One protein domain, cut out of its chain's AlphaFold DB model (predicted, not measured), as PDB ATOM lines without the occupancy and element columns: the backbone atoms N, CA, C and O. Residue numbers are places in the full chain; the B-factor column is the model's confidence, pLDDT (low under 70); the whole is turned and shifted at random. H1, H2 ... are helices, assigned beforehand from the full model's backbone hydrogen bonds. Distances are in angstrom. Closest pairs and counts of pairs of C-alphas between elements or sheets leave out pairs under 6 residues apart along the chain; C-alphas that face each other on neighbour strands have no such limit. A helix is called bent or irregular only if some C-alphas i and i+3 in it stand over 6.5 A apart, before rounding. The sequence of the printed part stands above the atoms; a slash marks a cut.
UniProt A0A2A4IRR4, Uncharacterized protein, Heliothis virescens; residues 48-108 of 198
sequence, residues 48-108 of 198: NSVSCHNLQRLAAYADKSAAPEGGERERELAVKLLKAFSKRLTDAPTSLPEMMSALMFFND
ATOM      1  N   ASN A  48     -46.784   1.626   3.114       92.75
ATOM      2  CA  ASN A  48     -47.580   2.436   2.190       92.75
ATOM      3  C   ASN A  48     -46.869   2.654   0.851       92.75
ATOM      4  O   ASN A  48     -47.492   2.468  -0.195       92.75
ATOM      5  N   SER A  49     -45.577   2.986   0.876       92.38
ATOM      6  CA  SER A  49     -44.757   3.150  -0.330       92.38
ATOM      7  C   SER A  49     -44.681   1.855  -1.135       92.38
ATOM      8  O   SER A  49     -45.021   1.831  -2.320       92.38
ATOM      9  N   VAL A  50     -44.375   0.740  -0.461       93.62
ATOM     10  CA  VAL A  50     -44.333  -0.591  -1.090       93.62
ATOM     11  C   VAL A  50     -45.709  -0.993  -1.631       93.62
ATOM     12  O   VAL A  50     -45.823  -1.506  -2.747       93.62
ATOM     13  N   SER A  51     -46.780  -0.741  -0.869       93.44
ATOM     14  CA  SER A  51     -48.148  -1.050  -1.303       93.44
ATOM     15  C   SER A  51     -48.554  -0.237  -2.525       93.44
ATOM     16  O   SER A  51     -49.157  -0.796  -3.438       93.44
ATOM     17  N   CYS A  52     -48.189   1.047  -2.589       94.56
ATOM     18  CA  CYS A  52     -48.448   1.884  -3.756       94.56
ATOM     19  C   CYS A  52     -47.825   1.269  -5.016       94.56
ATOM     20  O   CYS A  52     -48.507   1.109  -6.028       94.56
ATOM     21  N   HIS A  53     -46.564   0.841  -4.942       90.81
ATOM     22  CA  HIS A  53     -45.890   0.227  -6.082       90.81
ATOM     23  C   HIS A  53     -46.522  -1.117  -6.484       90.81
ATOM     24  O   HIS A  53     -46.692  -1.401  -7.675       90.81
ATOM     25  N   ASN A  54     -46.906  -1.936  -5.503       90.88
ATOM     26  CA  ASN A  54     -47.535  -3.234  -5.738       90.88
ATOM     27  C   ASN A  54     -48.927  -3.107  -6.360       90.88
ATOM     28  O   ASN A  54     -49.228  -3.834  -7.304       90.88
ATOM     29  N   LEU A  55     -49.748  -2.164  -5.892       91.69
ATOM     30  CA  LEU A  55     -51.067  -1.885  -6.462       91.69
ATOM     31  C   LEU A  55     -50.960  -1.511  -7.942       91.69
ATOM     32  O   LEU A  55     -51.692  -2.041  -8.771       91.69
ATOM     33  N   GLN A  56     -49.992  -0.670  -8.306       89.06
ATOM     34  CA  GLN A  56     -49.784  -0.294  -9.704       89.06
ATOM     35  C   GLN A  56     -49.324  -1.474 -10.572       89.06
ATOM     36  O   GLN A  56     -49.778  -1.617 -11.707       89.06
ATOM     37  N   ARG A  57     -48.465  -2.359 -10.045       85.12
ATOM     38  CA  ARG A  57     -48.057  -3.590 -10.749       85.12
ATOM     39  C   ARG A  57     -49.231  -4.548 -10.936       85.12
ATOM     40  O   ARG A  57     -49.405  -5.071 -12.029       85.12
ATOM     41  N   LEU A  58     -50.051  -4.743  -9.903       83.31
ATOM     42  CA  LEU A  58     -51.264  -5.560  -9.985       83.31
ATOM     43  C   LEU A  58     -52.245  -4.999 -11.014       83.31
ATOM     44  O   LEU A  58     -52.693  -5.743 -11.876       83.31
ATOM     45  N   ALA A  59     -52.487  -3.686 -11.000       84.69
ATOM     46  CA  ALA A  59     -53.330  -3.030 -11.993       84.69
ATOM     47  C   ALA A  59     -52.806  -3.225 -13.425       84.69
ATOM     48  O   ALA A  59     -53.596  -3.361 -14.355       84.69
ATOM     49  N   ALA A  60     -51.482  -3.247 -13.618       79.50
ATOM     50  CA  ALA A  60     -50.854  -3.484 -14.917       79.50
ATOM     51  C   ALA A  60     -51.006  -4.943 -15.396       79.50
ATOM     52  O   ALA A  60     -51.135  -5.175 -16.597       79.50
ATOM     53  N   TYR A  61     -51.020  -5.907 -14.469       75.25
ATOM     54  CA  TYR A  61     -51.350  -7.317 -14.721       75.25
ATOM     55  C   TYR A  61     -52.844  -7.616 -14.729       75.25
ATOM     56  O   TYR A  61     -53.200  -8.782 -14.842       75.25
ATOM     57  N   ALA A  62     -53.695  -6.614 -14.540       76.31
ATOM     58  CA  ALA A  62     -55.141  -6.699 -14.657       76.31
ATOM     59  C   ALA A  62     -55.570  -5.897 -15.911       76.31
ATOM     60  O   ALA A  62     -54.735  -5.227 -16.511       76.31
ATOM     61  N   ASP A  63     -56.803  -6.019 -16.414       73.50
ATOM     62  CA  ASP A  63     -57.261  -5.176 -17.531       73.50
ATOM     63  C   ASP A  63     -57.806  -3.833 -17.001       73.50
ATOM     64  O   ASP A  63     -57.805  -3.583 -15.798       73.50
ATOM     65  N   LYS A  64     -58.231  -2.916 -17.881       73.06
ATOM     66  CA  LYS A  64     -58.848  -1.645 -17.439       73.06
ATOM     67  C   LYS A  64     -60.325  -1.787 -17.050       73.06
ATOM     68  O   LYS A  64     -60.999  -0.769 -16.918       73.06
ATOM     69  N   SER A  65     -60.873  -2.997 -16.985       72.44
ATOM     70  CA  SER A  65     -62.291  -3.155 -16.695       72.44
ATOM     71  C   SER A  65     -62.580  -2.841 -15.226       72.44
ATOM     72  O   SER A  65     -61.724  -2.973 -14.353       72.44
ATOM     73  N   ALA A  66     -63.817  -2.426 -14.965       74.62
ATOM     74  CA  ALA A  66     -64.348  -2.297 -13.611       74.62
ATOM     75  C   ALA A  66     -64.857  -3.642 -13.055       74.62
ATOM     76  O   ALA A  66     -65.492  -3.670 -12.000       74.62
ATOM     77  N   ALA A  67     -64.644  -4.745 -13.782       73.88
ATOM     78  CA  ALA A  67     -65.009  -6.065 -13.301       73.88
ATOM     79  C   ALA A  67     -64.156  -6.425 -12.069       73.88
ATOM     80  O   ALA A  67     -63.065  -5.875 -11.907       73.88
ATOM     81  N   PRO A  68     -64.612  -7.338 -11.196       67.75
ATOM     82  CA  PRO A  68     -63.837  -7.773 -10.031       67.75
ATOM     83  C   PRO A  68     -62.432  -8.297 -10.372       67.75
ATOM     84  O   PRO A  68     -61.519  -8.184  -9.562       67.75
ATOM     85  N   GLU A  69     -62.271  -8.867 -11.564       66.88
ATOM     86  CA  GLU A  69     -61.010  -9.333 -12.145       66.88
ATOM     87  C   GLU A  69     -60.179  -8.236 -12.846       66.88
ATOM     88  O   GLU A  69     -59.036  -8.485 -13.237       66.88
ATOM     89  N   GLY A  70     -60.739  -7.037 -13.018       73.12
ATOM     90  CA  GLY A  70     -60.079  -5.875 -13.604       73.12
ATOM     91  C   GLY A  70     -59.264  -5.067 -12.591       73.12
ATOM     92  O   GLY A  70     -59.465  -5.147 -11.385       73.12
ATOM     93  N   GLY A  71     -58.318  -4.270 -13.092       84.88
ATOM     94  CA  GLY A  71     -57.310  -3.563 -12.289       84.88
ATOM     95  C   GLY A  71     -57.702  -2.166 -11.831       84.88
ATOM     96  O   GLY A  71     -56.841  -1.408 -11.373       84.88
ATOM     97  N   GLU A  72     -58.960  -1.766 -12.036       87.12
ATOM     98  CA  GLU A  72     -59.409  -0.404 -11.738       87.12
ATOM     99  C   GLU A  72     -59.332  -0.101 -10.239       87.12
ATOM    100  O   GLU A  72     -58.843   0.955  -9.838       87.12
ATOM    101  N   ARG A  73     -59.724  -1.064  -9.397       89.75
ATOM    102  CA  ARG A  73     -59.692  -0.919  -7.938       89.75
ATOM    103  C   ARG A  73     -58.275  -0.657  -7.434       89.75
ATOM    104  O   ARG A  73     -58.060   0.252  -6.631       89.75
ATOM    105  N   GLU A  74     -57.302  -1.439  -7.886       90.56
ATOM    106  CA  GLU A  74     -55.904  -1.296  -7.488       90.56
ATOM    107  C   GLU A  74     -55.348   0.051  -7.954       90.56
ATOM    108  O   GLU A  74     -54.636   0.717  -7.197       90.56
ATOM    109  N   ARG A  75     -55.731   0.506  -9.155       89.69
ATOM    110  CA  ARG A  75     -55.352   1.829  -9.665       89.69
ATOM    111  C   ARG A  75     -55.913   2.950  -8.798       89.69
ATOM    112  O   ARG A  75     -55.172   3.859  -8.426       89.69
ATOM    113  N   GLU A  76     -57.190   2.887  -8.434       92.44
ATOM    114  CA  GLU A  76     -57.801   3.873  -7.543       92.44
ATOM    115  C   GLU A  76     -57.115   3.917  -6.175       92.44
ATOM    116  O   GLU A  76     -56.878   5.000  -5.635       92.44
ATOM    117  N   LEU A  77     -56.791   2.754  -5.604       94.25
ATOM    118  CA  LEU A  77     -56.084   2.664  -4.326       94.25
ATOM    119  C   LEU A  77     -54.672   3.253  -4.423       94.25
ATOM    120  O   LEU A  77     -54.271   4.005  -3.534       94.25
ATOM    121  N   ALA A  78     -53.949   2.992  -5.516       93.88
ATOM    122  CA  ALA A  78     -52.642   3.598  -5.761       93.88
ATOM    123  C   ALA A  78     -52.733   5.130  -5.854       93.88
ATOM    124  O   ALA A  78     -51.965   5.833  -5.198       93.88
ATOM    125  N   VAL A  79     -53.719   5.661  -6.590       95.00
ATOM    126  CA  VAL A  79     -53.964   7.111  -6.694       95.00
ATOM    127  C   VAL A  79     -54.313   7.718  -5.335       95.00
ATOM    128  O   VAL A  79     -53.828   8.800  -5.004       95.00
ATOM    129  N   LYS A  80     -55.137   7.041  -4.526       96.12
ATOM    130  CA  LYS A  80     -55.484   7.493  -3.168       96.12
ATOM    131  C   LYS A  80     -54.247   7.576  -2.271       96.12
ATOM    132  O   LYS A  80     -54.095   8.576  -1.575       96.12
ATOM    133  N   LEU A  81     -53.347   6.591  -2.333       94.62
ATOM    134  CA  LEU A  81     -52.076   6.617  -1.600       94.62
ATOM    135  C   LEU A  81     -51.177   7.773  -2.055       94.62
ATOM    136  O   LEU A  81     -50.745   8.562  -1.220       94.62
ATOM    137  N   LEU A  82     -50.967   7.945  -3.362       95.44
ATOM    138  CA  LEU A  82     -50.159   9.054  -3.886       95.44
ATOM    139  C   LEU A  82     -50.720  10.419  -3.460       95.44
ATOM    140  O   LEU A  82     -49.974  11.299  -3.036       95.44
ATOM    141  N   LYS A  83     -52.049  10.586  -3.495       96.06
ATOM    142  CA  LYS A  83     -52.715  11.808  -3.022       96.06
ATOM    143  C   LYS A  83     -52.522  12.033  -1.526       96.06
ATOM    144  O   LYS A  83     -52.216  13.157  -1.134       96.06
ATOM    145  N   ALA A  84     -52.653  10.992  -0.705       94.69
ATOM    146  CA  ALA A  84     -52.451  11.088   0.741       94.69
ATOM    147  C   ALA A  84     -51.021  11.531   1.106       94.69
ATOM    148  O   ALA A  84     -50.832  12.245   2.088       94.69
ATOM    149  N   PHE A  85     -50.030  11.171   0.287       94.06
ATOM    150  CA  PHE A  85     -48.620  11.515   0.494       94.06
ATOM    151  C   PHE A  85     -48.148  12.748  -0.291       94.06
ATOM    152  O   PHE A  85     -47.012  13.182  -0.107       94.06
ATOM    153  N   SER A  86     -49.009  13.357  -1.114       95.00
ATOM    154  CA  SER A  86     -48.668  14.470  -2.019       95.00
ATOM    155  C   SER A  86     -47.959  15.641  -1.331       95.00
ATOM    156  O   SER A  86     -46.927  16.111  -1.810       95.00
ATOM    157  N   LYS A  87     -48.466  16.072  -0.170       94.06
ATOM    158  CA  LYS A  87     -47.850  17.144   0.618       94.06
ATOM    159  C   LYS A  87     -46.425  16.786   1.040       94.06
ATOM    160  O   LYS A  87     -45.512  17.568   0.829       94.06
ATOM    161  N   ARG A  88     -46.208  15.582   1.573       91.62
ATOM    162  CA  ARG A  88     -44.881  15.153   2.040       91.62
ATOM    163  C   ARG A  88     -43.911  14.888   0.889       91.62
ATOM    164  O   ARG A  88     -42.738  15.206   1.020       91.62
ATOM    165  N   LEU A  89     -44.392  14.364  -0.238       93.56
ATOM    166  CA  LEU A  89     -43.598  14.247  -1.466       93.56
ATOM    167  C   LEU A  89     -43.108  15.616  -1.960       93.56
ATOM    168  O   LEU A  89     -42.012  15.707  -2.498       93.56
ATOM    169  N   THR A  90     -43.900  16.669  -1.745       94.25
ATOM    170  CA  THR A  90     -43.534  18.047  -2.103       94.25
ATOM    171  C   THR A  90     -42.584  18.662  -1.074       94.25
ATOM    172  O   THR A  90     -41.552  19.214  -1.437       94.25
ATOM    173  N   ASP A  91     -42.911  18.531   0.213       94.69
ATOM    174  CA  ASP A  91     -42.200  19.204   1.304       94.69
ATOM    175  C   ASP A  91     -40.876  18.501   1.675       94.69
ATOM    176  O   ASP A  91     -39.934  19.146   2.131       94.69
ATOM    177  N   ALA A  92     -40.796  17.174   1.516       92.94
ATOM    178  CA  ALA A  92     -39.674  16.344   1.961       92.94
ATOM    179  C   ALA A  92     -39.507  15.047   1.124       92.94
ATOM    180  O   ALA A  92     -39.578  13.941   1.677       92.94
ATOM    181  N   PRO A  93     -39.228  15.131  -0.193       90.38
ATOM    182  CA  PRO A  93     -39.105  13.959  -1.075       90.38
ATOM    183  C   PRO A  93     -38.012  12.971  -0.639       90.38
ATOM    184  O   PRO A  93     -38.160  11.763  -0.805       90.38
ATOM    185  N   THR A  94     -36.934  13.457  -0.018       91.44
ATOM    186  CA  THR A  94     -35.825  12.622   0.477       91.44
ATOM    187  C   THR A  94     -36.215  11.716   1.644       91.44
ATOM    188  O   THR A  94     -35.488  10.778   1.948       91.44
ATOM    189  N   SER A  95     -37.350  11.983   2.298       91.88
ATOM    190  CA  SER A  95     -37.911  11.136   3.359       91.88
ATOM    191  C   SER A  95     -38.835  10.034   2.823       91.88
ATOM    192  O   SER A  95     -39.339   9.216   3.589       91.88
ATOM    193  N   LEU A  96     -39.081  10.019   1.510       94.19
ATOM    194  CA  LEU A  96     -40.000   9.108   0.835       94.19
ATOM    195  C   LEU A  96     -39.429   8.541  -0.487       94.19
ATOM    196  O   LEU A  96     -40.130   8.564  -1.501       94.19
ATOM    197  N   PRO A  97     -38.169   8.060  -0.546       94.69
ATOM    198  CA  PRO A  97     -37.591   7.541  -1.787       94.69
ATOM    199  C   PRO A  97     -38.418   6.434  -2.463       94.69
ATOM    200  O   PRO A  97     -38.527   6.443  -3.689       94.69
ATOM    201  N   GLU A  98     -39.040   5.517  -1.711       94.75
ATOM    202  CA  GLU A  98     -39.839   4.439  -2.314       94.75
ATOM    203  C   GLU A  98     -41.201   4.958  -2.797       94.75
ATOM    204  O   GLU A  98     -41.640   4.596  -3.887       94.75
ATOM    205  N   MET A  99     -41.858   5.867  -2.064       94.94
ATOM    206  CA  MET A  99     -43.089   6.504  -2.567       94.94
ATOM    207  C   MET A  99     -42.801   7.375  -3.797       94.94
ATOM    208  O   MET A  99     -43.614   7.433  -4.718       94.94
ATOM    209  N   MET A 100     -41.647   8.044  -3.838       94.62
ATOM    210  CA  MET A 100     -41.212   8.831  -4.990       94.62
ATOM    211  C   MET A 100     -40.970   7.930  -6.205       94.62
ATOM    212  O   MET A 100     -41.447   8.236  -7.295       94.62
ATOM    213  N   SER A 101     -40.316   6.782  -6.010       93.38
ATOM    214  CA  SER A 101     -40.196   5.732  -7.028       93.38
ATOM    215  C   SER A 101     -41.575   5.269  -7.520       93.38
ATOM    216  O   SER A 101     -41.816   5.197  -8.726       93.38
ATOM    217  N   ALA A 102     -42.535   5.061  -6.611       92.69
ATOM    218  CA  ALA A 102     -43.905   4.699  -6.968       92.69
ATOM    219  C   ALA A 102     -44.645   5.814  -7.737       92.69
ATOM    220  O   ALA A 102     -45.435   5.507  -8.630       92.69
ATOM    221  N   LEU A 103     -44.392   7.094  -7.438       93.69
ATOM    222  CA  LEU A 103     -44.921   8.230  -8.201       93.69
ATOM    223  C   LEU A 103     -44.299   8.301  -9.602       93.69
ATOM    224  O   LEU A 103     -45.010   8.538 -10.579       93.69
ATOM    225  N   MET A 104     -42.991   8.066  -9.720       90.50
ATOM    226  CA  MET A 104     -42.322   7.972 -11.017       90.50
ATOM    227  C   MET A 104     -42.907   6.829 -11.844       90.50
ATOM    228  O   MET A 104     -43.242   7.044 -13.002       90.50
ATOM    229  N   PHE A 105     -43.131   5.662 -11.234       88.19
ATOM    230  CA  PHE A 105     -43.797   4.522 -11.867       88.19
ATOM    231  C   PHE A 105     -45.268   4.792 -12.226       88.19
ATOM    232  O   PHE A 105     -45.799   4.175 -13.138       88.19
ATOM    233  N   PHE A 106     -45.943   5.706 -11.528       88.31
ATOM    234  CA  PHE A 106     -47.300   6.122 -11.890       88.31
ATOM    235  C   PHE A 106     -47.311   6.992 -13.146       88.31
ATOM    236  O   PHE A 106     -48.210   6.884 -13.983       88.31
ATOM    237  N   ASN A 107     -46.316   7.869 -13.269       86.19
ATOM    238  CA  ASN A 107     -46.183   8.765 -14.408       86.19
ATOM    239  C   ASN A 107     -45.595   8.057 -15.638       86.19
ATOM    240  O   ASN A 107     -45.995   8.332 -16.772       86.19
ATOM    241  N   ASP A 108     -44.664   7.135 -15.409       79.12
ATOM    242  CA  ASP A 108     -44.062   6.298 -16.434       79.12
ATOM    243  C   ASP A 108     -44.958   5.086 -16.702       79.12
ATOM    244  O   ASP A 108     -45.227   4.276 -15.822       79.12
TER     245      ASP A 108
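What this domain is: This is residues 48 to 108 of the 198 residues of an uncharacterized protein of Heliothis virescens (UniProt A0A2A4IRR4). A long, kinked helix, H2, runs along the length of a small rod-shaped domain, and two shorter helices, H1 and H3, lie side by side along one side of it. H1 and H2 make a helical hairpin, and H3 packs on H1 while slanting steeply over residues 82 to 89 of H2; the loop of residues 61 to 71 makes one end of the rod, and the tight turn of residues 92 to 96 is near the other. The printed part has 61 residues with three named helices, H1, H2 and H3 in that order along the chain, and no named strand: the class is all helix. The whole is compact, with a radius of gyration of the C-alphas of 11.8 A, and its C-alphas span 37 by 17 by 16 A.

Where its parts are: Find C-alpha 48 at (-47.580, 2.436, 2.190); there H1, residues 48 to 60, begins, and it covers 18.4 A from first to last C-alpha. Next look for C-alpha 72 at (-59.409, -0.404, -11.738), where H2, residues 72 to 91, sets out; this is the longest helix, 29.2 A from first to last C-alpha. H2 has a kink of 46 degrees near residue 85, and it is irregular: C-alphas 84 and 87 are 7.6 A apart, and its line is a rough one. H3, residues 97 to 107, covers 15.3 A and ends with C-alpha 107 at (-46.183, 8.765, -14.408).

How they stand to each other: Start with the hairpin of H1 and H2, which touch and run opposite ways; their closest C-alphas, those of Cys 52 and Ala 78, are 5.0 A apart. Their lines stand at a tilt of 37 degrees, only just steep. H1 and H3 touch at a shallow tilt of 26 degrees and run the same way; look at Ser 49 and Met 99, whose C-alphas are the closest of the two helices, 4.4 A apart. H2 touches H3 with residues 82 to 89 alone, at a steep tilt of 54 degrees, opposite ways; the closest C-alphas are those of Leu 82 and Leu 103, 6.8 A apart. One of these three pairs is at a shallow tilt, and the helix packing is mostly crossed, but only just. In H1 and H3 every pair of O i and N i+4 is within hydrogen-bond range; in H2 it is 14 of 16.

The domain as a whole: The two C-alphas farthest apart are those of Ala 67 and Thr 94, 37.3 A. The printed part has no cut from residue 48 to residue 108, and its first and last C-alphas are 19.3 A apart. The link from H1 to H2, 11 residues, is long, and the link from H2 to H3, 5 residues, is tight. In the B-factor column the mean pLDDT of the printed part is 88.4; residues 68 to 69 of this model are under 70.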